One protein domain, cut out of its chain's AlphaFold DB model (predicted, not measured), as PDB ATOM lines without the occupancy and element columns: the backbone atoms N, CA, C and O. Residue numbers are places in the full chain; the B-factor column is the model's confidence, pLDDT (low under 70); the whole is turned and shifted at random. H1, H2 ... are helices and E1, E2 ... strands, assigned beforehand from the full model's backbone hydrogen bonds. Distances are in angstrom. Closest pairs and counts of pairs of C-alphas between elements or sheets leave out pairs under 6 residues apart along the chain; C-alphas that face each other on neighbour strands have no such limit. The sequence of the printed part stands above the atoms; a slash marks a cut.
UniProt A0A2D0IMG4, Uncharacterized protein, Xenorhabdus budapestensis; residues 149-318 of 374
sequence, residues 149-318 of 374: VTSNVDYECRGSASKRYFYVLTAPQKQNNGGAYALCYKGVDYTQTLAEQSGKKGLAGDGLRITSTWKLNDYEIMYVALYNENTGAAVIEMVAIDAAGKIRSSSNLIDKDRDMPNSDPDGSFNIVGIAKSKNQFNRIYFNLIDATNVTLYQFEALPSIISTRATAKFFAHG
ATOM      1  N   VAL A 149       1.230 100.206 -15.160       47.19
ATOM      2  CA  VAL A 149       0.374  99.080 -15.563       47.19
ATOM      3  C   VAL A 149      -0.465  98.611 -14.374       47.19
ATOM      4  O   VAL A 149       0.042  98.403 -13.271       47.19
ATOM      5  N   THR A 150      -1.762  98.421 -14.611       43.78
ATOM      6  CA  THR A 150      -2.736  97.873 -13.660       43.78
ATOM      7  C   THR A 150      -2.817  96.342 -13.745       43.78
ATOM      8  O   THR A 150      -3.092  95.794 -14.806       43.78
ATOM      9  N   SER A 151      -2.589  95.690 -12.597       45.62
ATOM     10  CA  SER A 151      -3.024  94.344 -12.161       45.62
ATOM     11  C   SER A 151      -3.033  93.178 -13.170       45.62
ATOM     12  O   SER A 151      -4.053  92.898 -13.794       45.62
ATOM     13  N   ASN A 152      -1.918  92.442 -13.220       46.47
ATOM     14  CA  ASN A 152      -1.810  90.968 -13.197       46.47
ATOM     15  C   ASN A 152      -0.332  90.619 -13.398       46.47
ATOM     16  O   ASN A 152       0.102  90.333 -14.509       46.47
ATOM     17  N   VAL A 153       0.465  90.766 -12.336       51.88
ATOM     18  CA  VAL A 153       1.926  90.743 -12.456       51.88
ATOM     19  C   VAL A 153       2.545  89.647 -11.609       51.88
ATOM     20  O   VAL A 153       2.388  89.664 -10.380       51.88
ATOM     21  N   ASP A 154       3.273  88.754 -12.280       55.94
ATOM     22  CA  ASP A 154       3.980  87.627 -11.680       55.94
ATOM     23  C   ASP A 154       5.057  88.125 -10.705       55.94
ATOM     24  O   ASP A 154       5.711  89.147 -10.938       55.94
ATOM     25  N   TYR A 155       5.200  87.451  -9.564       56.47
ATOM     26  CA  TYR A 155       6.140  87.850  -8.517       56.47
ATOM     27  C   TYR A 155       7.591  87.618  -8.952       56.47
ATOM     28  O   TYR A 155       8.469  88.399  -8.590       56.47
ATOM     29  N   GLU A 156       7.828  86.602  -9.783       63.06
ATOM     30  CA  GLU A 156       9.159  86.232 -10.281       63.06
ATOM     31  C   GLU A 156       9.717  87.247 -11.293       63.06
ATOM     32  O   GLU A 156      10.928  87.422 -11.410       63.06
ATOM     33  N   CYS A 157       8.834  88.001 -11.952       69.62
ATOM     34  CA  CYS A 157       9.177  89.051 -12.911       69.62
ATOM     35  C   CYS A 157       9.204  90.464 -12.300       69.62
ATOM     36  O   CYS A 157       9.062  91.472 -13.006       69.62
ATOM     37  N   ARG A 158       9.411  90.553 -10.979       61.84
ATOM     38  CA  ARG A 158       9.610  91.807 -10.234       61.84
ATOM     39  C   ARG A 158      11.096  92.043  -9.979       61.84
ATOM     40  O   ARG A 158      11.817  91.127  -9.596       61.84
ATOM     41  N   GLY A 159      11.567  93.277 -10.164       52.53
ATOM     42  CA  GLY A 159      12.944  93.636  -9.814       52.53
ATOM     43  C   GLY A 159      13.188  93.508  -8.306       52.53
ATOM     44  O   GLY A 159      12.363  93.959  -7.515       52.53
ATOM     45  N   SER A 160      14.326  92.934  -7.897       46.56
ATOM     46  CA  SER A 160      14.581  92.497  -6.506       46.56
ATOM     47  C   SER A 160      14.596  93.602  -5.436       46.56
ATOM     48  O   SER A 160      14.622  93.291  -4.249       46.56
ATOM     49  N   ALA A 161      14.544  94.882  -5.818       42.22
ATOM     50  CA  ALA A 161      14.615  96.010  -4.883       42.22
ATOM     51  C   ALA A 161      13.619  97.147  -5.164       42.22
ATOM     52  O   ALA A 161      13.614  98.157  -4.463       42.22
ATOM     53  N   SER A 162      12.760  97.030  -6.177       41.44
ATOM     54  CA  SER A 162      11.822  98.101  -6.505       41.44
ATOM     55  C   SER A 162      10.472  97.513  -6.870       41.44
ATOM     56  O   SER A 162      10.390  96.483  -7.526       41.44
ATOM     57  N   LYS A 163       9.385  98.193  -6.505       47.47
ATOM     58  CA  LYS A 163       8.036  97.913  -7.026       47.47
ATOM     59  C   LYS A 163       7.929  98.204  -8.543       47.47
ATOM     60  O   LYS A 163       6.873  98.615  -9.008       47.47
ATOM     61  N   ARG A 164       9.031  98.091  -9.296       45.78
ATOM     62  CA  ARG A 164       9.133  98.335 -10.733       45.78
ATOM     63  C   ARG A 164       9.303  96.995 -11.440       45.78
ATOM     64  O   ARG A 164      10.054  96.123 -10.998       45.78
ATOM     65  N   TYR A 165       8.565  96.844 -12.526       56.41
ATOM     66  CA  TYR A 165       8.564  95.651 -13.356       56.41
ATOM     67  C   TYR A 165       9.642  95.750 -14.431       56.41
ATOM     68  O   TYR A 165      10.031  96.847 -14.839       56.41
ATOM     69  N   PHE A 166      10.132  94.608 -14.905       52.88
ATOM     70  CA  PHE A 166      11.044  94.592 -16.040       52.88
ATOM     71  C   PHE A 166      10.253  94.841 -17.328       52.88
ATOM     72  O   PHE A 166       9.586  93.942 -17.825       52.88
ATOM     73  N   TYR A 167      10.304  96.060 -17.864       59.16
ATOM     74  CA  TYR A 167       9.759  96.408 -19.190       59.16
ATOM     75  C   TYR A 167      10.729  96.084 -20.339       59.16
ATOM     76  O   TYR A 167      10.375  96.228 -21.503       59.16
ATOM     77  N   VAL A 168      11.943  95.646 -20.008       68.81
ATOM     78  CA  VAL A 168      12.956  95.140 -20.942       68.81
ATOM     79  C   VAL A 168      13.003  93.622 -20.878       68.81
ATOM     80  O   VAL A 168      12.626  93.041 -19.855       68.81
ATOM     81  N   LEU A 169      13.498  92.985 -21.939       77.00
ATOM     82  CA  LEU A 169      13.705  91.542 -21.928       77.00
ATOM     83  C   LEU A 169      14.784  91.190 -20.898       77.00
ATOM     84  O   LEU A 169      15.919  91.683 -20.980       77.00
ATOM     85  N   THR A 170      14.427  90.352 -19.926       81.19
ATOM     86  CA  THR A 170      15.315  89.927 -18.839       81.19
ATOM     87  C   THR A 170      15.075  88.466 -18.463       81.19
ATOM     88  O   THR A 170      14.013  87.914 -18.746       81.19
ATOM     89  N   ALA A 171      16.048  87.872 -17.781       84.19
ATOM     90  CA  ALA A 171      15.958  86.530 -17.234       84.19
ATOM     91  C   ALA A 171      16.409  86.510 -15.762       84.19
ATOM     92  O   ALA A 171      17.560  86.173 -15.481       84.19
ATOM     93  N   PRO A 172      15.577  86.948 -14.800       78.38
ATOM     94  CA  PRO A 172      15.891  86.818 -13.381       78.38
ATOM     95  C   PRO A 172      15.872  85.348 -12.937       78.38
ATOM     96  O   PRO A 172      15.091  84.540 -13.441       78.38
ATOM     97  N   GLN A 173      16.704  85.010 -11.950       74.62
ATOM     98  CA  GLN A 173      16.617  83.723 -11.253       74.62
ATOM     99  C   GLN A 173      15.388  83.697 -10.332       74.62
ATOM    100  O   GLN A 173      15.164  84.631  -9.558       74.62
ATOM    101  N   LYS A 174      14.610  82.612 -10.386       68.12
ATOM    102  CA  LYS A 174      13.453  82.367  -9.515       68.12
ATOM    103  C   LYS A 174      13.947  82.088  -8.090       68.12
ATOM    104  O   LYS A 174      14.727  81.164  -7.867       68.12
ATOM    105  N   GLN A 175      13.472  82.867  -7.112       54.00
ATOM    106  CA  GLN A 175      13.950  82.808  -5.718       54.00
ATOM    107  C   GLN A 175      13.667  81.472  -5.002       54.00
ATOM    108  O   GLN A 175      14.392  81.138  -4.071       54.00
ATOM    109  N   ASN A 176      12.664  80.699  -5.439       53.47
ATOM    110  CA  ASN A 176      12.191  79.504  -4.720       53.47
ATOM    111  C   ASN A 176      12.314  78.179  -5.502       53.47
ATOM    112  O   ASN A 176      11.943  77.141  -4.968       53.47
ATOM    113  N   ASN A 177      12.855  78.187  -6.729       52.72
ATOM    114  CA  ASN A 177      12.903  77.011  -7.617       52.72
ATOM    115  C   ASN A 177      14.334  76.680  -8.074       52.72
ATOM    116  O   ASN A 177      14.633  76.699  -9.267       52.72
ATOM    117  N   GLY A 178      15.239  76.413  -7.127       50.84
ATOM    118  CA  GLY A 178      16.540  75.791  -7.424       50.84
ATOM    119  C   GLY A 178      17.431  76.533  -8.432       50.84
ATOM    120  O   GLY A 178      18.263  75.902  -9.076       50.84
ATOM    121  N   GLY A 179      17.258  77.849  -8.602       56.75
ATOM    122  CA  GLY A 179      18.039  78.650  -9.550       56.75
ATOM    123  C   GLY A 179      17.525  78.663 -10.997       56.75
ATOM    124  O   GLY A 179      18.217  79.191 -11.863       56.75
ATOM    125  N   ALA A 180      16.329  78.133 -11.280       64.69
ATOM    126  CA  ALA A 180      15.717  78.239 -12.607       64.69
ATOM    127  C   ALA A 180      15.443  79.708 -12.977       64.69
ATOM    128  O   ALA A 180      14.994  80.485 -12.137       64.69
ATOM    129  N   TYR A 181      15.683  80.098 -14.230       78.88
ATOM    130  CA  TYR A 181      15.363  81.449 -14.702       78.88
ATOM    131  C   TYR A 181      13.889  81.559 -15.127       78.88
ATOM    132  O   TYR A 181      13.284  80.574 -15.556       78.88
ATOM    133  N   ALA A 182      13.313  82.757 -15.026       84.31
ATOM    134  CA  ALA A 182      12.060  83.137 -15.686       84.31
ATOM    135  C   ALA A 182      12.393  84.092 -16.831       84.31
ATOM    136  O   ALA A 182      13.158  85.024 -16.600       84.31
ATOM    137  N   LEU A 183      11.827  83.929 -18.029       86.81
ATOM    138  CA  LEU A 183      11.966  84.967 -19.048       86.81
ATOM    139  C   LEU A 183      10.858  86.005 -18.912       86.81
ATOM    140  O   LEU A 183       9.699  85.742 -19.222       86.81
ATOM    141  N   CYS A 184      11.238  87.211 -18.513       83.50
ATOM    142  CA  CYS A 184      10.299  88.262 -18.169       83.50
ATOM    143  C   CYS A 184      10.336  89.425 -19.156       83.50
ATOM    144  O   CYS A 184      11.402  89.882 -19.580       83.50
ATOM    145  N   TYR A 185       9.151  89.956 -19.446       80.88
ATOM    146  CA  TYR A 185       8.966  91.196 -20.193       80.88
ATOM    147  C   TYR A 185       7.636  91.842 -19.808       80.88
ATOM    148  O   TYR A 185       6.618  91.170 -19.672       80.88
ATOM    149  N   LYS A 186       7.651  93.155 -19.573       74.31
ATOM    150  CA  LYS A 186       6.524  93.921 -19.010       74.31
ATOM    151  C   LYS A 186       5.924  93.282 -17.744       74.31
ATOM    152  O   LYS A 186       4.726  93.368 -17.504       74.31
ATOM    153  N   GLY A 187       6.770  92.638 -16.932       71.00
ATOM    154  CA  GLY A 187       6.364  91.948 -15.701       71.00
ATOM    155  C   GLY A 187       5.655  90.598 -15.894       71.00
ATOM    156  O   GLY A 187       5.236  89.998 -14.909       71.00
ATOM    157  N   VAL A 188       5.523  90.098 -17.120       79.31
ATOM    158  CA  VAL A 188       4.889  88.801 -17.407       79.31
ATOM    159  C   VAL A 188       5.975  87.758 -17.683       79.31
ATOM    160  O   VAL A 188       6.938  88.067 -18.389       79.31
ATOM    161  N   ASP A 189       5.831  86.551 -17.125       85.25
ATOM    162  CA  ASP A 189       6.659  85.387 -17.469       85.25
ATOM    163  C   ASP A 189       6.197  84.819 -18.826       85.25
ATOM    164  O   ASP A 189       5.052  84.396 -18.996       85.25
ATOM    165  N   TYR A 190       7.090  84.835 -19.813       88.88
ATOM    166  CA  TYR A 190       6.861  84.330 -21.168       88.88
ATOM    167  C   TYR A 190       7.493  82.955 -21.415       88.88
ATOM    168  O   TYR A 190       7.465  82.477 -22.549       88.88
ATOM    169  N   THR A 191       8.042  82.297 -20.391       90.31
ATOM    170  CA  THR A 191       8.796  81.039 -20.532       90.31
ATOM    171  C   THR A 191       7.971  79.939 -21.211       90.31
ATOM    172  O   THR A 191       8.425  79.363 -22.199       90.31
ATOM    173  N   GLN A 192       6.735  79.695 -20.754       92.00
ATOM    174  CA  GLN A 192       5.839  78.704 -21.375       92.00
ATOM    175  C   GLN A 192       5.443  79.108 -22.800       92.00
ATOM    176  O   GLN A 192       5.600  78.323 -23.730       92.00
ATOM    177  N   THR A 193       5.034  80.367 -22.993       91.94
ATOM    178  CA  THR A 193       4.682  80.914 -24.315       91.94
ATOM    179  C   THR A 193       5.807  80.714 -25.333       91.94
ATOM    180  O   THR A 193       5.557  80.410 -26.495       91.94
ATOM    181  N   LEU A 194       7.064  80.877 -24.919       91.25
ATOM    182  CA  LEU A 194       8.214  80.653 -25.788       91.25
ATOM    183  C   LEU A 194       8.453  79.186 -26.105       91.25
ATOM    184  O   LEU A 194       8.742  78.859 -27.257       91.25
ATOM    185  N   ALA A 195       8.318  78.311 -25.110       93.00
ATOM    186  CA  ALA A 195       8.399  76.877 -25.337       93.00
ATOM    187  C   ALA A 195       7.306  76.405 -26.310       93.00
ATOM    188  O   ALA A 195       7.574  75.564 -27.163       93.00
ATOM    189  N   GLU A 196       6.108  76.989 -26.265       93.00
ATOM    190  CA  GLU A 196       5.045  76.726 -27.241       93.00
ATOM    191  C   GLU A 196       5.392  77.269 -28.635       93.00
ATOM    192  O   GLU A 196       5.249  76.556 -29.629       93.00
ATOM    193  N   GLN A 197       5.908  78.504 -28.719       90.88
ATOM    194  CA  GLN A 197       6.345  79.118 -29.983       90.88
ATOM    195  C   GLN A 197       7.482  78.348 -30.662       90.88
ATOM    196  O   GLN A 197       7.588  78.392 -31.885       90.88
ATOM    197  N   SER A 198       8.304  77.626 -29.893       89.81
ATOM    198  CA  SER A 198       9.344  76.751 -30.444       89.81
ATOM    199  C   SER A 198       8.756  75.711 -31.410       89.81
ATOM    200  O   SER A 198       9.375  75.343 -32.403       89.81
ATOM    201  N   GLY A 199       7.536  75.226 -31.149       89.19
ATOM    202  CA  GLY A 199       6.949  74.087 -31.854       89.19
ATOM    203  C   GLY A 199       7.611  72.740 -31.524       89.19
ATOM    204  O   GLY A 199       7.258  71.726 -32.130       89.19
ATOM    205  N   LYS A 200       8.557  72.688 -30.573       93.31
ATOM    206  CA  LYS A 200       9.175  71.444 -30.103       93.31
ATOM    207  C   LYS A 200       8.189  70.658 -29.243       93.31
ATOM    208  O   LYS A 200       7.803  71.072 -28.149       93.31
ATOM    209  N   LYS A 201       7.810  69.473 -29.720       94.25
ATOM    210  CA  LYS A 201       6.948  68.557 -28.968       94.25
ATOM    211  C   LYS A 201       7.599  68.185 -27.632       94.25
ATOM    212  O   LYS A 201       8.755  67.779 -27.606       94.25
ATOM    213  N   GLY A 202       6.826  68.283 -26.551       94.19
ATOM    214  CA  GLY A 202       7.262  67.925 -25.199       94.19
ATOM    215  C   GLY A 202       8.087  68.996 -24.489       94.19
ATOM    216  O   GLY A 202       8.419  68.800 -23.328       94.19
ATOM    217  N   LEU A 203       8.408  70.121 -25.139       95.62
ATOM    218  CA  LEU A 203       9.147  71.198 -24.482       95.62
ATOM    219  C   LEU A 203       8.263  71.973 -23.495       95.62
ATOM    220  O   LEU A 203       8.631  72.133 -22.335       95.62
ATOM    221  N   ALA A 204       7.093  72.439 -23.937       94.62
ATOM    222  CA  ALA A 204       6.146  73.153 -23.079       94.62
ATOM    223  C   ALA A 204       5.448  72.216 -22.075       94.62
ATOM    224  O   ALA A 204       5.252  71.031 -22.356       94.62
ATOM    225  N   GLY A 205       5.028  72.773 -20.936       92.31
ATOM    226  CA  GLY A 205       4.337  72.059 -19.861       92.31
ATOM    227  C   GLY A 205       5.151  71.942 -18.572       92.31
ATOM    228  O   GLY A 205       6.127  72.668 -18.357       92.31
ATOM    229  N   ASP A 206       4.719  71.033 -17.700       89.94
ATOM    230  CA  ASP A 206       5.368  70.777 -16.413       89.94
ATOM    231  C   ASP A 206       6.803  70.275 -16.616       89.94
ATOM    232  O   ASP A 206       7.074  69.480 -17.519       89.94
ATOM    233  N   GLY A 207       7.725  70.728 -15.762       87.81
ATOM    234  CA  GLY A 207       9.154  70.399 -15.853       87.81
ATOM    235  C   GLY A 207       9.957  71.296 -16.803       87.81
ATOM    236  O   GLY A 207      11.174  71.136 -16.896       87.81
ATOM    237  N   LEU A 208       9.316  72.252 -17.491       92.75
ATOM    238  CA  LEU A 208      10.020  73.265 -18.278       92.75
ATOM    239  C   LEU A 208      10.868  74.167 -17.371       92.75
ATOM    240  O   LEU A 208      10.371  74.779 -16.423       92.75
ATOM    241  N   ARG A 209      12.137  74.329 -17.741       91.31
ATOM    242  CA  ARG A 209      13.073  75.269 -17.129       91.31
ATOM    243  C   ARG A 209      13.963  75.933 -18.172       91.31
ATOM    244  O   ARG A 209      14.236  75.386 -19.241       91.31
ATOM    245  N   ILE A 210      14.461  77.109 -17.819       92.00
ATOM    246  CA  ILE A 210      15.554  77.767 -18.529       92.00
ATOM    247  C   ILE A 210      16.858  77.355 -17.847       92.00
ATOM    248  O   ILE A 210      17.042  77.634 -16.661       92.00
ATOM    249  N   THR A 211      17.755  76.699 -18.579       90.12
ATOM    250  CA  THR A 211      19.054  76.244 -18.051       90.12
ATOM    251  C   THR A 211      20.105  77.344 -18.088       90.12
ATOM    252  O   THR A 211      20.990  77.385 -17.240       90.12
ATOM    253  N   SER A 212      20.016  78.248 -19.064       90.62
ATOM    254  CA  SER A 212      20.933  79.378 -19.211       90.62
ATOM    255  C   SER A 212      20.375  80.429 -20.160       90.62
ATOM    256  O   SER A 212      19.561  80.134 -21.040       90.62
ATOM    257  N   THR A 213      20.847  81.663 -20.000       90.31
ATOM    258  CA  THR A 213      20.490  82.783 -20.873       90.31
ATOM    259  C   THR A 213      21.688  83.663 -21.154       90.31
ATOM    260  O   THR A 213      22.541  83.840 -20.285       90.31
ATOM    261  N   TRP A 214      21.699  84.304 -22.319       88.75
ATOM    262  CA  TRP A 214      22.690  85.316 -22.651       88.75
ATOM    263  C   TRP A 214      22.050  86.487 -23.394       88.75
ATOM    264  O   TRP A 214      21.573  86.330 -24.520       88.75
ATOM    265  N   LYS A 215      22.043  87.677 -22.778       85.06
ATOM    266  CA  LYS A 215      21.558  88.907 -23.421       85.06
ATOM    267  C   LYS A 215      22.656  89.503 -24.298       85.06
ATOM    268  O   LYS A 215      23.811  89.589 -23.882       85.06
ATOM    269  N   LEU A 216      22.305  89.916 -25.512       79.00
ATOM    270  CA  LEU A 216      23.205  90.710 -26.336       79.00
ATOM    271  C   LEU A 216      23.184  92.156 -25.857       79.00
ATOM    272  O   LEU A 216      22.150  92.815 -25.891       79.00
ATOM    273  N   ASN A 217      24.343  92.663 -25.448       67.00
ATOM    274  CA  ASN A 217      24.502  94.091 -25.198       67.00
ATOM    275  C   ASN A 217      24.205  94.853 -26.498       67.00
ATOM    276  O   ASN A 217      24.571  94.381 -27.575       67.00
ATOM    277  N   ASP A 218      23.554  96.011 -26.380       66.06
ATOM    278  CA  ASP A 218      23.159  96.900 -27.487       66.06
ATOM    279  C   ASP A 218      21.922  96.450 -28.299       66.06
ATOM    280  O   ASP A 218      21.453  97.199 -29.159       66.06
ATOM    281  N   TYR A 219      21.349  95.273 -28.008       67.94
ATOM    282  CA  TYR A 219      20.155  94.744 -28.677       67.94
ATOM    283  C   TYR A 219      19.120  94.232 -27.663       67.94
ATOM    284  O   TYR A 219      19.461  93.637 -26.644       67.94
ATOM    285  N   GLU A 220      17.827  94.364 -27.970       74.81
ATOM    286  CA  GLU A 220      16.756  93.686 -27.217       74.81
ATOM    287  C   GLU A 220      16.588  92.234 -27.696       74.81
ATOM    288  O   GLU A 220      15.508  91.793 -28.091       74.81
ATOM    289  N   ILE A 221      17.709  91.503 -27.694       83.38
ATOM    290  CA  ILE A 221      17.822  90.104 -28.105       83.38
ATOM    291  C   ILE A 221      18.492  89.298 -26.993       83.38
ATOM    292  O   ILE A 221      19.496  89.711 -26.407       83.38
ATOM    293  N   MET A 222      17.956  88.108 -26.737       89.38
ATOM    294  CA  MET A 222      18.472  87.160 -25.762       89.38
ATOM    295  C   MET A 222      18.494  85.750 -26.340       89.38
ATOM    296  O   MET A 222      17.524  85.311 -26.947       89.38
ATOM    297  N   TYR A 223      19.581  85.023 -26.108       92.00
ATOM    298  CA  TYR A 223      19.615  83.582 -26.327       92.00
ATOM    299  C   TYR A 223      19.185  82.871 -25.053       92.00
ATOM    300  O   TYR A 223      19.652  83.217 -23.968       92.00
ATOM    301  N   VAL A 224      18.302  81.889 -25.185       93.81
ATOM    302  CA  VAL A 224      17.704  81.160 -24.067       93.81
ATOM    303  C   VAL A 224      17.819  79.672 -24.353       93.81
ATOM    304  O   VAL A 224      17.347  79.209 -25.388       93.81
ATOM    305  N   ALA A 225      18.436  78.921 -23.445       95.25
ATOM    306  CA  ALA A 225      18.407  77.467 -23.479       95.25
ATOM    307  C   ALA A 225      17.220  76.967 -22.646       95.25
ATOM    308  O   ALA A 225      17.144  77.223 -21.441       95.25
ATOM    309  N   LEU A 226      16.287  76.284 -23.304       95.31
ATOM    310  CA  LEU A 226      15.089  75.700 -22.708       95.31
ATOM    311  C   LEU A 226      15.258  74.187 -22.617       95.31
ATOM    312  O   LEU A 226      15.738  73.551 -23.557       95.31
ATOM    313  N   TYR A 227      14.828  73.618 -21.499       95.62
ATOM    314  CA  TYR A 227      14.868  72.185 -21.247       95.62
ATOM    315  C   TYR A 227      13.638  71.759 -20.456       95.62
ATOM    316  O   TYR A 227      13.261  72.436 -19.500       95.62
ATOM    317  N   ASN A 228      13.039  70.633 -20.825       95.19
ATOM    318  CA  ASN A 228      11.978  70.015 -20.047       95.19
ATOM    319  C   ASN A 228      12.489  68.728 -19.388       95.19
ATOM    320  O   ASN A 228      12.788  67.754 -20.075       95.19
ATOM    321  N   GLU A 229      12.559  68.727 -18.056       92.00
ATOM    322  CA  GLU A 229      13.060  67.597 -17.258       92.00
ATOM    323  C   GLU A 229      12.225  66.323 -17.413       92.00
ATOM    324  O   GLU A 229      12.753  65.224 -17.292       92.00
ATOM    325  N   ASN A 230      10.928  66.453 -17.695       94.25
ATOM    326  CA  ASN A 230      10.027  65.308 -17.779       94.25
ATOM    327  C   ASN A 230      10.078  64.612 -19.142       94.25
ATOM    328  O   ASN A 230       9.709  63.443 -19.253       94.25
ATOM    329  N   THR A 231      10.472  65.331 -20.195       94.81
ATOM    330  CA  THR A 231      10.457  64.813 -21.572       94.81
ATOM    331  C   THR A 231      11.840  64.716 -22.206       94.81
ATOM    332  O   THR A 231      11.961  64.111 -23.270       94.81
ATOM    333  N   GLY A 232      12.864  65.336 -21.609       93.88
ATOM    334  CA  GLY A 232      14.207  65.457 -22.183       93.88
ATOM    335  C   GLY A 232      14.289  66.420 -23.378       93.88
ATOM    336  O   GLY A 232      15.344  66.556 -24.000       93.88
ATOM    337  N   ALA A 233      13.193  67.102 -23.734       95.75
ATOM    338  CA  ALA A 233      13.185  68.043 -24.847       95.75
ATOM    339  C   ALA A 233      14.063  69.262 -24.524       95.75
ATOM    340  O   ALA A 233      13.852  69.928 -23.510       95.75
ATOM    341  N   ALA A 234      15.016  69.575 -25.408       96.50
ATOM    342  CA  ALA A 234      15.957  70.675 -25.220       96.50
ATOM    343  C   ALA A 234      16.152  71.488 -26.505       96.50
ATOM    344  O   ALA A 234      16.370  70.922 -27.582       96.50
ATOM    345  N   VAL A 235      16.111  72.816 -26.386       96.06
ATOM    346  CA  VAL A 235      16.334  73.749 -27.499       96.06
ATOM    347  C   VAL A 235      17.126  74.970 -27.040       96.06
ATOM    348  O   VAL A 235      17.085  75.353 -25.871       96.06
ATOM    349  N   ILE A 236      17.821  75.615 -27.971       95.81
ATOM    350  CA  ILE A 236      18.249  77.008 -27.814       95.81
ATOM    351  C   ILE A 236      17.344  77.853 -28.703       95.81
ATOM    352  O   ILE A 236      17.139  77.527 -29.870       95.81
ATOM    353  N   GLU A 237      16.835  78.948 -28.153       93.81
ATOM    354  CA  GLU A 237      16.045  79.950 -28.859       93.81
ATOM    355  C   GLU A 237      16.761  81.298 -28.851       93.81
ATOM    356  O   GLU A 237      17.368  81.700 -27.859       93.81
ATOM    357  N   MET A 238      16.645  82.026 -29.954       91.56
ATOM    358  CA  MET A 238      16.870  83.461 -30.018       91.56
ATOM    359  C   MET A 238      15.528  84.153 -29.799       91.56
ATOM    360  O   MET A 238      14.588  83.957 -30.568       91.56
ATOM    361  N   VAL A 239      15.448  84.963 -28.753       90.06
ATOM    362  CA  VAL A 239      14.254  85.702 -28.354       90.06
ATOM    363  C   VAL A 239      14.490  87.186 -28.577       90.06
ATOM    364  O   VAL A 239      15.525  87.715 -28.172       90.06
ATOM    365  N   ALA A 240      13.527  87.864 -29.193       86.44
ATOM    366  CA  ALA A 240      13.558  89.309 -29.374       86.44
ATOM    367  C   ALA A 240      12.176  89.929 -29.168       86.44
ATOM    368  O   ALA A 240      11.152  89.237 -29.152       86.44
ATOM    369  N   ILE A 241      12.152  91.252 -29.053       80.25
ATOM    370  CA  ILE A 241      10.924  92.042 -29.088       80.25
ATOM    371  C   ILE A 241      10.765  92.598 -30.508       80.25
ATOM    372  O   ILE A 241      11.699  93.173 -31.058       80.25
ATOM    373  N   ASP A 242       9.600  92.406 -31.129       75.38
ATOM    374  CA  ASP A 242       9.307  92.961 -32.455       75.38
ATOM    375  C   ASP A 242       8.878  94.442 -32.391       75.38
ATOM    376  O   ASP A 242       8.601  94.988 -31.324       75.38
ATOM    377  N   ALA A 243       8.765  95.111 -33.545       69.19
ATOM    378  CA  ALA A 243       8.342  96.518 -33.638       69.19
ATOM    379  C   ALA A 243       6.941  96.800 -33.037       69.19
ATOM    380  O   ALA A 243       6.607  97.940 -32.679       69.19
ATOM    381  N   ALA A 244       6.099  95.767 -32.913       70.50
ATOM    382  CA  ALA A 244       4.792  95.847 -32.267       70.50
ATOM    383  C   ALA A 244       4.873  95.658 -30.740       70.50
ATOM    384  O   ALA A 244       3.844  95.722 -30.067       70.50
ATOM    385  N   GLY A 245       6.072  95.460 -30.189       71.00
ATOM    386  CA  GLY A 245       6.308  95.248 -28.768       71.00
ATOM    387  C   GLY A 245       5.950  93.839 -28.299       71.00
ATOM    388  O   GLY A 245       5.738  93.665 -27.098       71.00
ATOM    389  N   LYS A 246       5.838  92.855 -29.206       80.56
ATOM    390  CA  LYS A 246       5.555  91.451 -28.875       80.56
ATOM    391  C   LYS A 246       6.843  90.640 -28.816       80.56
ATOM    392  O   LYS A 246       7.732  90.826 -29.642       80.56
ATOM    393  N   ILE A 247       6.909  89.696 -27.880       83.88
ATOM    394  CA  ILE A 247       8.001  88.722 -27.837       83.88
ATOM    395  C   ILE A 247       7.849  87.717 -28.979       83.88
ATOM    396  O   ILE A 247       6.757  87.187 -29.213       83.88
ATOM    397  N   ARG A 248       8.963  87.448 -29.659       84.75
ATOM    398  CA  ARG A 248       9.107  86.466 -30.735       84.75
ATOM    399  C   ARG A 248      10.325  85.583 -30.489       84.75
ATOM    400  O   ARG A 248      11.340  86.082 -30.002       84.75
ATOM    401  N   SER A 249      10.239  84.316 -30.886       87.62
ATOM    402  CA  SER A 249      11.373  83.388 -30.917       87.62
ATOM    403  C   SER A 249      11.689  82.866 -32.318       87.62
ATOM    404  O   SER A 249      10.865  82.915 -33.233       87.62
ATOM    405  N   SER A 250      12.904  82.345 -32.466       82.06
ATOM    406  CA  SER A 250      13.437  81.693 -33.667       82.06
ATOM    407  C   SER A 250      12.720  80.416 -34.108       82.06
ATOM    408  O   SER A 250      12.850  80.048 -35.271       82.06
ATOM    409  N   SER A 251      11.930  79.771 -33.245       84.00
ATOM    410  CA  SER A 251      11.282  78.478 -33.529       84.00
ATOM    411  C   SER A 251      12.294  77.339 -33.762       84.00
ATOM    412  O   SER A 251      12.434  76.823 -34.874       84.00
ATOM    413  N   ASN A 252      12.978  76.918 -32.696       83.50
ATOM    414  CA  ASN A 252      14.013  75.878 -32.638       83.50
ATOM    415  C   ASN A 252      15.314  76.241 -33.367       83.50
ATOM    416  O   ASN A 252      15.744  75.508 -34.275       83.50
ATOM    417  N   LEU A 253      15.959  77.344 -32.952       91.56
ATOM    418  CA  LEU A 253      17.246  77.774 -33.517       91.56
ATOM    419  C   LEU A 253      18.252  76.623 -33.531       91.56
ATOM    420  O   LEU A 253      18.812  76.329 -34.587       91.56
ATOM    421  N   ILE A 254      18.415  75.973 -32.374       94.81
ATOM    422  CA  ILE A 254      19.113  74.698 -32.192       94.81
ATOM    423  C   ILE A 254      18.156  73.743 -31.475       94.81
ATOM    424  O   ILE A 254      17.611  74.090 -30.428       94.81
ATOM    425  N   ASP A 255      17.963  72.551 -32.026       94.50
ATOM    426  CA  ASP A 255      17.143  71.474 -31.466       94.50
ATOM    427  C   ASP A 255      18.038  70.268 -31.183       94.50
ATOM    428  O   ASP A 255      18.675  69.756 -32.103       94.50
ATOM    429  N   LYS A 256      18.062  69.800 -29.931       94.69
ATOM    430  CA  LYS A 256      18.906  68.677 -29.505       94.69
ATOM    431  C   LYS A 256      18.735  67.437 -30.368       94.69
ATOM    432  O   LYS A 256      19.721  66.907 -30.863       94.69
ATOM    433  N   ASP A 257      17.506  66.999 -30.608       92.19
ATOM    434  CA  ASP A 257      17.283  65.712 -31.278       92.19
ATOM    435  C   ASP A 257      17.590  65.794 -32.780       92.19
ATOM    436  O   ASP A 257      17.895  64.790 -33.421       92.19
ATOM    437  N   ARG A 258      17.516  67.001 -33.354       91.56
ATOM    438  CA  ARG A 258      17.822  67.250 -34.767       91.56
ATOM    439  C   ARG A 258      19.311  67.484 -34.994       91.56
ATOM    440  O   ARG A 258      19.890  66.912 -35.913       91.56
ATOM    441  N   ASP A 259      19.900  68.373 -34.203       92.81
ATOM    442  CA  ASP A 259      21.242  68.905 -34.426       92.81
ATOM    443  C   ASP A 259      22.310  68.101 -33.657       92.81
ATOM    444  O   ASP A 259      23.486  68.126 -34.023       92.81
ATOM    445  N   MET A 260      21.900  67.336 -32.636       93.25
ATOM    446  CA  MET A 260      22.728  66.424 -31.837       93.25
ATOM    447  C   MET A 260      22.019  65.065 -31.653       93.25
ATOM    448  O   MET A 260      21.768  64.642 -30.524       93.25
ATOM    449  N   PRO A 261      21.713  64.332 -32.742       89.50
ATOM    450  CA  PRO A 261      20.860  63.136 -32.699       89.50
ATOM    451  C   PRO A 261      21.421  61.970 -31.868       89.50
ATOM    452  O   PRO A 261      20.691  61.032 -31.568       89.50
ATOM    453  N   ASN A 262      22.706  62.019 -31.504       89.06
ATOM    454  CA  ASN A 262      23.379  61.011 -30.679       89.06
ATOM    455  C   ASN A 262      23.565  61.455 -29.216       89.06
ATOM    456  O   ASN A 262      24.319  60.810 -28.494       89.06
ATOM    457  N   SER A 263      22.971  62.582 -28.818       91.12
ATOM    458  CA  SER A 263      22.994  63.060 -27.430       91.12
ATOM    459  C   SER A 263      22.174  62.155 -26.514       91.12
ATOM    460  O   SER A 263      21.291  61.420 -26.972       91.12
ATOM    461  N   ASP A 264      22.449  62.233 -25.214       90.94
ATOM    462  CA  ASP A 264      21.680  61.480 -24.231       90.94
ATOM    463  C   ASP A 264      20.212  61.966 -24.209       90.94
ATOM    464  O   ASP A 264      19.919  63.136 -24.514       90.94
ATOM    465  N   PRO A 265      19.248  61.099 -23.833       89.50
ATOM    466  CA  PRO A 265      17.843  61.490 -23.714       89.50
ATOM    467  C   PRO A 265      17.654  62.714 -22.814       89.50
ATOM    468  O   PRO A 265      16.942  63.646 -23.190       89.50
ATOM    469  N   ASP A 266      18.390  62.750 -21.702       90.19
ATOM    470  CA  ASP A 266      18.343  63.815 -20.698       90.19
ATOM    471  C   ASP A 266      19.326  64.961 -20.988       90.19
ATOM    472  O   ASP A 266      19.468  65.876 -20.173       90.19
ATOM    473  N   GLY A 267      19.991  64.929 -22.148       92.62
ATOM    474  CA  GLY A 267      20.947  65.939 -22.573       92.62
ATOM    475  C   GLY A 267      20.347  67.343 -22.549       92.62
ATOM    476  O   GLY A 267      19.215  67.570 -22.985       92.62
ATOM    477  N   SER A 268      21.105  68.316 -22.049       94.19
ATOM    478  CA  SER A 268      20.644  69.703 -21.931       94.19
ATOM    479  C   SER A 268      21.693  70.697 -22.411       94.19
ATOM    480  O   SER A 268      22.890  70.412 -22.442       94.19
ATOM    481  N   PHE A 269      21.245  71.887 -22.811       96.31
ATOM    482  CA  PHE A 269      22.143  72.939 -23.272       96.31
ATOM    483  C   PHE A 269      22.483  73.924 -22.160       96.31
ATOM    484  O   PHE A 269      21.619  74.297 -21.371       96.31
ATOM    485  N   ASN A 270      23.720  74.414 -22.149       93.81
ATOM    486  CA  ASN A 270      24.147  75.532 -21.313       93.81
ATOM    487  C   ASN A 270      24.970  76.528 -22.142       93.81
ATOM    488  O   ASN A 270      26.061  76.198 -22.605       93.81
ATOM    489  N   ILE A 271      24.459  77.738 -22.350       94.31
ATOM    490  CA  ILE A 271      25.126  78.804 -23.098       94.31
ATOM    491  C   ILE A 271      26.284  79.336 -22.255       94.31
ATOM    492  O   ILE A 271      26.085  79.853 -21.159       94.31
ATOM    493  N   VAL A 272      27.497  79.230 -22.794       91.81
ATOM    494  CA  VAL A 272      28.737  79.613 -22.106       91.81
ATOM    495  C   VAL A 272      29.058  81.083 -22.333       91.81
ATOM    496  O   VAL A 272      29.549  81.763 -21.437       91.81
ATOM    497  N   GLY A 273      28.810  81.578 -23.545       90.00
ATOM    498  CA  GLY A 273      29.061  82.972 -23.868       90.00
ATOM    499  C   GLY A 273      29.050  83.279 -25.350       90.00
ATOM    500  O   GLY A 273      28.863  82.406 -26.202       90.00
ATOM    501  N   ILE A 274      29.247  84.560 -25.650       89.50
ATOM    502  CA  ILE A 274      29.186  85.093 -27.008       89.50
ATOM    503  C   ILE A 274      30.460  85.866 -27.313       89.50
ATOM    504  O   ILE A 274      30.834  86.780 -26.583       89.50
ATOM    505  N   ALA A 275      31.083  85.541 -28.442       88.19
ATOM    506  CA  ALA A 275      32.171  86.318 -29.012       88.19
ATOM    507  C   ALA A 275      31.656  87.148 -30.194       88.19
ATOM    508  O   ALA A 275      31.102  86.606 -31.157       88.19
ATOM    509  N   LYS A 276      31.862  88.470 -30.138       78.12
ATOM    510  CA  LYS A 276      31.553  89.374 -31.256       78.12
ATOM    511  C   LYS A 276      32.559  89.112 -32.387       78.12
ATOM    512  O   LYS A 276      33.762  89.301 -32.207       78.12
ATOM    513  N   SER A 277      32.092  88.672 -33.556       67.19
ATOM    514  CA  SER A 277      32.954  88.549 -34.738       67.19
ATOM    515  C   SER A 277      33.074  89.896 -35.449       67.19
ATOM    516  O   SER A 277      32.122  90.672 -35.490       67.19
ATOM    517  N   LYS A 278      34.224  90.154 -36.083       60.66
ATOM    518  CA  LYS A 278      34.431  91.347 -36.928       60.66
ATOM    519  C   LYS A 278      33.475  91.404 -38.130       60.66
ATOM    520  O   LYS A 278      33.238  92.478 -38.663       60.66
ATOM    521  N   ASN A 279      32.902  90.267 -38.526       55.88
ATOM    522  CA  ASN A 279      32.128  90.120 -39.761       55.88
ATOM    523  C   ASN A 279      30.605  90.161 -39.534       55.88
ATOM    524  O   ASN A 279      29.888  89.412 -40.181       55.88
ATOM    525  N   GLN A 280      30.108  90.988 -38.609       68.75
ATOM    526  CA  GLN A 280      28.667  91.180 -38.341       68.75
ATOM    527  C   GLN A 280      27.897  89.965 -37.789       68.75
ATOM    528  O   GLN A 280      26.690  90.061 -37.611       68.75
ATOM    529  N   PHE A 281      28.550  88.845 -37.468       78.19
ATOM    530  CA  PHE A 281      27.917  87.712 -36.780       78.19
ATOM    531  C   PHE A 281      28.357  87.644 -35.318       78.19
ATOM    532  O   PHE A 281      29.511  87.913 -34.975       78.19
ATOM    533  N   ASN A 282      27.450  87.206 -34.458       84.88
ATOM    534  CA  ASN A 282      27.797  86.724 -33.134       84.88
ATOM    535  C   ASN A 282      28.129  85.243 -33.222       84.88
ATOM    536  O   ASN A 282      27.423  84.479 -33.883       84.88
ATOM    537  N   ARG A 283      29.191  84.839 -32.531       90.44
ATOM    538  CA  ARG A 283      29.506  83.433 -32.325       90.44
ATOM    539  C   ARG A 283      29.104  83.039 -30.917       90.44
ATOM    540  O   ARG A 283      29.650  83.570 -29.953       90.44
ATOM    541  N   ILE A 284      28.144  82.135 -30.825       92.69
ATOM    542  CA  ILE A 284      27.572  81.669 -29.570       92.69
ATOM    543  C   ILE A 284      28.210  80.322 -29.260       92.69
ATOM    544  O   ILE A 284      28.210  79.434 -30.112       92.69
ATOM    545  N   TYR A 285      28.737  80.181 -28.050       95.06
ATOM    546  CA  TYR A 285      29.298  78.941 -27.531       95.06
ATOM    547  C   TYR A 285      28.369  78.362 -26.475       95.06
ATOM    548  O   TYR A 285      27.871  79.088 -25.611       95.06
ATOM    549  N   PHE A 286      28.145  77.055 -26.529       96.62
ATOM    550  CA  PHE A 286      27.260  76.364 -25.603       96.62
ATOM    551  C   PHE A 286      27.733  74.930 -25.369       96.62
ATOM    552  O   PHE A 286      28.216  74.261 -26.280       96.62
ATOM    553  N   ASN A 287      27.581  74.462 -24.140       95.88
ATOM    554  CA  ASN A 287      27.788  73.072 -23.780       95.88
ATOM    555  C   ASN A 287      26.519  72.275 -24.083       95.88
ATOM    556  O   ASN A 287      25.422  72.714 -23.736       95.88
ATOM    557  N   LEU A 288      26.684  71.096 -24.669       96.56
ATOM    558  CA  LEU A 288      25.765  69.979 -24.500       96.56
ATOM    559  C   LEU A 288      26.238  69.193 -23.272       96.56
ATOM    560  O   LEU A 288      27.385  68.743 -23.234       96.56
ATOM    561  N   ILE A 289      25.376  69.105 -22.265       93.06
ATOM    562  CA  ILE A 289      25.609  68.394 -21.011       93.06
ATOM    563  C   ILE A 289      24.787  67.115 -21.067       93.06
ATOM    564  O   ILE A 289      23.570  67.158 -20.885       93.06
ATOM    565  N   ASP A 290      25.475  66.012 -21.317       90.69
ATOM    566  CA  ASP A 290      24.940  64.657 -21.292       90.69
ATOM    567  C   ASP A 290      25.345  63.981 -19.965       90.69
ATOM    568  O   ASP A 290      26.111  64.532 -19.168       90.69
ATOM    569  N   ALA A 291      24.838  62.778 -19.691       83.06
ATOM    570  CA  ALA A 291      25.073  62.104 -18.412       83.06
ATOM    571  C   ALA A 291      26.544  61.703 -18.222       83.06
ATOM    572  O   ALA A 291      27.043  61.637 -17.098       83.06
ATOM    573  N   THR A 292      27.240  61.409 -19.321       80.06
ATOM    574  CA  THR A 292      28.604  60.855 -19.289       80.06
ATOM    575  C   THR A 292      29.672  61.801 -19.816       80.06
ATOM    576  O   THR A 292      30.861  61.605 -19.543       80.06
ATOM    577  N   ASN A 293      29.278  62.825 -20.570       85.94
ATOM    578  CA  ASN A 293      30.205  63.765 -21.167       85.94
ATOM    579  C   ASN A 293      29.612  65.177 -21.234       85.94
ATOM    580  O   ASN A 293      28.408  65.402 -21.170       85.94
ATOM    581  N   VAL A 294      30.512  66.147 -21.357       90.31
ATOM    582  CA  VAL A 294      30.161  67.511 -21.730       90.31
ATOM    583  C   VAL A 294      30.930  67.826 -22.995       90.31
ATOM    584  O   VAL A 294      32.137  67.571 -23.077       90.31
ATOM    585  N   THR A 295      30.227  68.345 -23.993       93.00
ATOM    586  CA  THR A 295      30.823  68.722 -25.270       93.00
ATOM    587  C   THR A 295      30.476  70.164 -25.585       93.00
ATOM    588  O   THR A 295      29.313  70.563 -25.556       93.00
ATOM    589  N   LEU A 296      31.493  70.951 -25.916       94.88
ATOM    590  CA  LEU A 296      31.351  72.343 -26.294       94.88
ATOM    591  C   LEU A 296      31.104  72.451 -27.802       94.88
ATOM    592  O   LEU A 296      31.903  72.003 -28.634       94.88
ATOM    593  N   TYR A 297      30.007  73.111 -28.146       96.25
ATOM    594  CA  TYR A 297      29.604  73.446 -29.502       96.25
ATOM    595  C   TYR A 297      29.594  74.962 -29.699       96.25
ATOM    596  O   TYR A 297      29.620  75.753 -28.753       96.25
ATOM    597  N   GLN A 298      29.536  75.371 -30.962       94.94
ATOM    598  CA  GLN A 298      29.340  76.760 -31.350       94.94
ATOM    599  C   GLN A 298      28.378  76.879 -32.533       94.94
ATOM    600  O   GLN A 298      28.299  75.982 -33.371       94.94
ATOM    601  N   PHE A 299      27.704  78.016 -32.657       92.38
ATOM    602  CA  PHE A 299      27.018  78.419 -33.885       92.38
ATOM    603  C   PHE A 299      27.207  79.917 -34.140       92.38
ATOM    604  O   PHE A 299      27.635  80.667 -33.261       92.38
ATOM    605  N   GLU A 300      26.918  80.353 -35.364       89.38
ATOM    606  CA  GLU A 300      26.963  81.764 -35.750       89.38
ATOM    607  C   GLU A 300      25.546  82.258 -36.046       89.38
ATOM    608  O   GLU A 300      24.764  81.556 -36.689       89.38
ATOM    609  N   ALA A 301      25.214  83.454 -35.561       84.19
ATOM    610  CA  ALA A 301      23.916  84.090 -35.766       84.19
ATOM    611  C   ALA A 301      24.076  85.603 -35.955       84.19
ATOM    612  O   ALA A 301      24.983  86.221 -35.392       84.19
ATOM    613  N   LEU A 302      23.203  86.206 -36.763       78.25
ATOM    614  CA  LEU A 302      23.195  87.656 -36.954       78.25
ATOM    615  C   LEU A 302      22.651  88.357 -35.696       78.25
ATOM    616  O   LEU A 302      21.665  87.899 -35.120       78.25
ATOM    617  N   PRO A 303      23.254  89.479 -35.266       67.88
ATOM    618  CA  PRO A 303      22.883  90.182 -34.043       67.88
ATOM    619  C   PRO A 303      21.536  90.901 -34.127       67.88
ATOM    620  O   PRO A 303      21.014  91.239 -33.078       67.88
ATOM    621  N   SER A 304      20.994  91.167 -35.322       64.44
ATOM    622  CA  SER A 304      19.808  92.020 -35.519       64.44
ATOM    623  C   SER A 304      18.588  91.306 -36.106       64.44
ATOM    624  O   SER A 304      17.514  91.897 -36.167       64.44
ATOM    625  N   ILE A 305      18.718  90.047 -36.535       66.81
ATOM    626  CA  ILE A 305      17.650  89.321 -37.230       66.81
ATOM    627  C   ILE A 305      17.374  88.020 -36.490       66.81
ATOM    628  O   ILE A 305      18.285  87.203 -36.341       66.81
ATOM    629  N   ILE A 306      16.114  87.805 -36.086       69.62
ATOM    630  CA  ILE A 306      15.662  86.506 -35.574       69.62
ATOM    631  C   ILE A 306      15.901  85.471 -36.671       69.62
ATOM    632  O   ILE A 306      15.180  85.400 -37.667       69.62
ATOM    633  N   SER A 307      16.958  84.692 -36.494       67.62
ATOM    634  CA  SER A 307      17.300  83.610 -37.402       67.62
ATOM    635  C   SER A 307      16.418  82.429 -37.051       67.62
ATOM    636  O   SER A 307      16.351  82.047 -35.891       67.62
ATOM    637  N   THR A 308      15.738  81.837 -38.027       70.31
ATOM    638  CA  THR A 308      14.862  80.696 -37.733       70.31
ATOM    639  C   THR A 308      15.649  79.440 -37.371       70.31
ATOM    640  O   THR A 308      15.130  78.546 -36.712       70.31
ATOM    641  N   ARG A 309      16.905  79.342 -37.827       81.44
ATOM    642  CA  ARG A 309      17.782  78.182 -37.632       81.44
ATOM    643  C   ARG A 309      19.244  78.598 -37.616       81.44
ATOM    644  O   ARG A 309      19.623  79.550 -38.298       81.44
ATOM    645  N   ALA A 310      20.059  77.831 -36.902       86.62
ATOM    646  CA  ALA A 310      21.509  77.903 -36.977       86.62
ATOM    647  C   ALA A 310      22.107  76.501 -37.143       86.62
ATOM    648  O   ALA A 310      21.470  75.491 -36.859       86.62
ATOM    649  N   THR A 311      23.345  76.434 -37.628       88.75
ATOM    650  CA  THR A 311      24.090  75.174 -37.718       88.75
ATOM    651  C   THR A 311      25.078  75.098 -36.568       88.75
ATOM    652  O   THR A 311      26.076  75.825 -36.557       88.75
ATOM    653  N   ALA A 312      24.812  74.200 -35.620       93.12
ATOM    654  CA  ALA A 312      25.767  73.863 -34.579       93.12
ATOM    655  C   ALA A 312      26.996  73.166 -35.175       93.12
ATOM    656  O   ALA A 312      26.901  72.313 -36.058       93.12
ATOM    657  N   LYS A 313      28.168  73.537 -34.675       94.12
ATOM    658  CA  LYS A 313      29.456  72.950 -35.027       94.12
ATOM    659  C   LYS A 313      30.143  72.515 -33.748       94.12
ATOM    660  O   LYS A 313      30.201  73.285 -32.791       94.12
ATOM    661  N   PHE A 314      30.670  71.298 -33.751       94.44
ATOM    662  CA  PHE A 314      31.562  70.841 -32.694       94.44
ATOM    663  C   PHE A 314      32.733  71.821 -32.548       94.44
ATOM    664  O   PHE A 314      33.280  72.285 -33.555       94.44
ATOM    665  N   PHE A 315      33.104  72.136 -31.309       94.25
ATOM    666  CA  PHE A 315      34.247  72.994 -31.018       94.25
ATOM    667  C   PHE A 315      35.313  72.254 -30.211       94.25
ATOM    668  O   PHE A 315      36.467  72.219 -30.632       94.25
ATOM    669  N   ALA A 316      34.936  71.645 -29.084       92.56
ATOM    670  CA  ALA A 316      35.855  70.878 -28.252       92.56
ATOM    671  C   ALA A 316      35.117  69.854 -27.384       92.56
ATOM    672  O   ALA A 316      33.971  70.064 -26.991       92.56
ATOM    673  N   HIS A 317      35.800  68.768 -27.025       90.94
ATOM    674  CA  HIS A 317      35.374  67.946 -25.894       90.94
ATOM    675  C   HIS A 317      35.681  68.675 -24.586       90.94
ATOM    676  O   HIS A 317      36.687  69.386 -24.502       90.94
ATOM    677  N   GLY A 318      34.838  68.465 -23.577       88.12
ATOM    678  CA  GLY A 318      34.958  69.120 -22.282       88.12
ATOM    679  C   GLY A 318      33.960  70.258 -22.078       88.12
ATOM    680  O   GLY A 318      33.228  70.652 -22.989       88.12
TER     681      GLY A 318
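What this domain is: This is residues 149 to 318 of the 374 residues of an uncharacterized protein of Xenorhabdus budapestensis (UniProt A0A2D0IMG4). Two antiparallel four-stranded sheets, both strongly twisted, stand partly face to face as a sandwich; E5 of the second comes close to E1, E2 and E3 of the first. The first sheet curls round the short helix H1, and a long stretch without named elements, residues 149 to 190, opens the printed part and holds Thr 150, whose C-alpha and that of His 317 in E8 are the two farthest apart. The printed part has 170 residues, with two named helices and eight named strands in the order H1 E1 E2 E3 E4 H2 E5 E6 E7 E8. The sheets run E1 E2 E3 E4 and E5 E6 E7 E8; the class is mostly strand, though under half of the residues are in named elements. The whole is compact, with a radius of gyration of the C-alphas of 15.7 A and spans of 48 by 39 by 28 A.

How they stand to each other: E5, residues 268 to 276, E6, residues 282 to 289, E7, residues 294 to 301, and E8, residues 313 to 317, form a meander, each strand the antiparallel neighbour of the one before. N 270 and O 287 are 2.9 A apart across the hairpin E5 and E6, N 284 and O 299 2.9 A across E6 and E7, and N 296 and O 316 2.8 A across E7 and E8. E1, residues 208 to 215, E2, residues 221 to 228, E3, residues 234 to 241, and E4, residues 247 to 249, form the other meander. Within hydrogen-bond range are N 209 and O 227 at 2.8 A, N 224 and O 237 at 2.8 A, and N 240 and O 248 at 2.9 A. E1 bends by 58 degrees at residue 211. The strands of the two sheets stand at 24 degrees; the closest C-alphas of E1 and E5, Ser 212 and Asn 270, are 5.4 A apart. H1, residues 191 to 198, is on the sheet that curls round it; its closest C-alphas to E4 are Leu 194 and Ser 249, 6.6 A. H2, residues 256 to 259, only grazes that sheet. In H1 every O i to N i+4 pair is within hydrogen-bond range; H2 is too short for one, and its single O i to N i+3 pair is out of range.

Where its parts are: H1 begins at C-alpha 191 (8.796, 81.039, -20.532) and measures 10.8 A. E1 to E3 measure 20.1, 22.4 and 22.3 A, and E5 to E7 24.3, 22.1 and 22.6 A. E8, 12.0 A, ends at C-alpha 317 (35.374, 67.946, -25.894).

The domain as a whole: The farthest C-alphas, Thr 150 and His 317, are 50.0 A apart. The printed part has no cut; the link E7 to E8, 11 residues, is long. The mean pLDDT of the printed part is 81.5, with 40 residues under 70, among them residues 149 to 168.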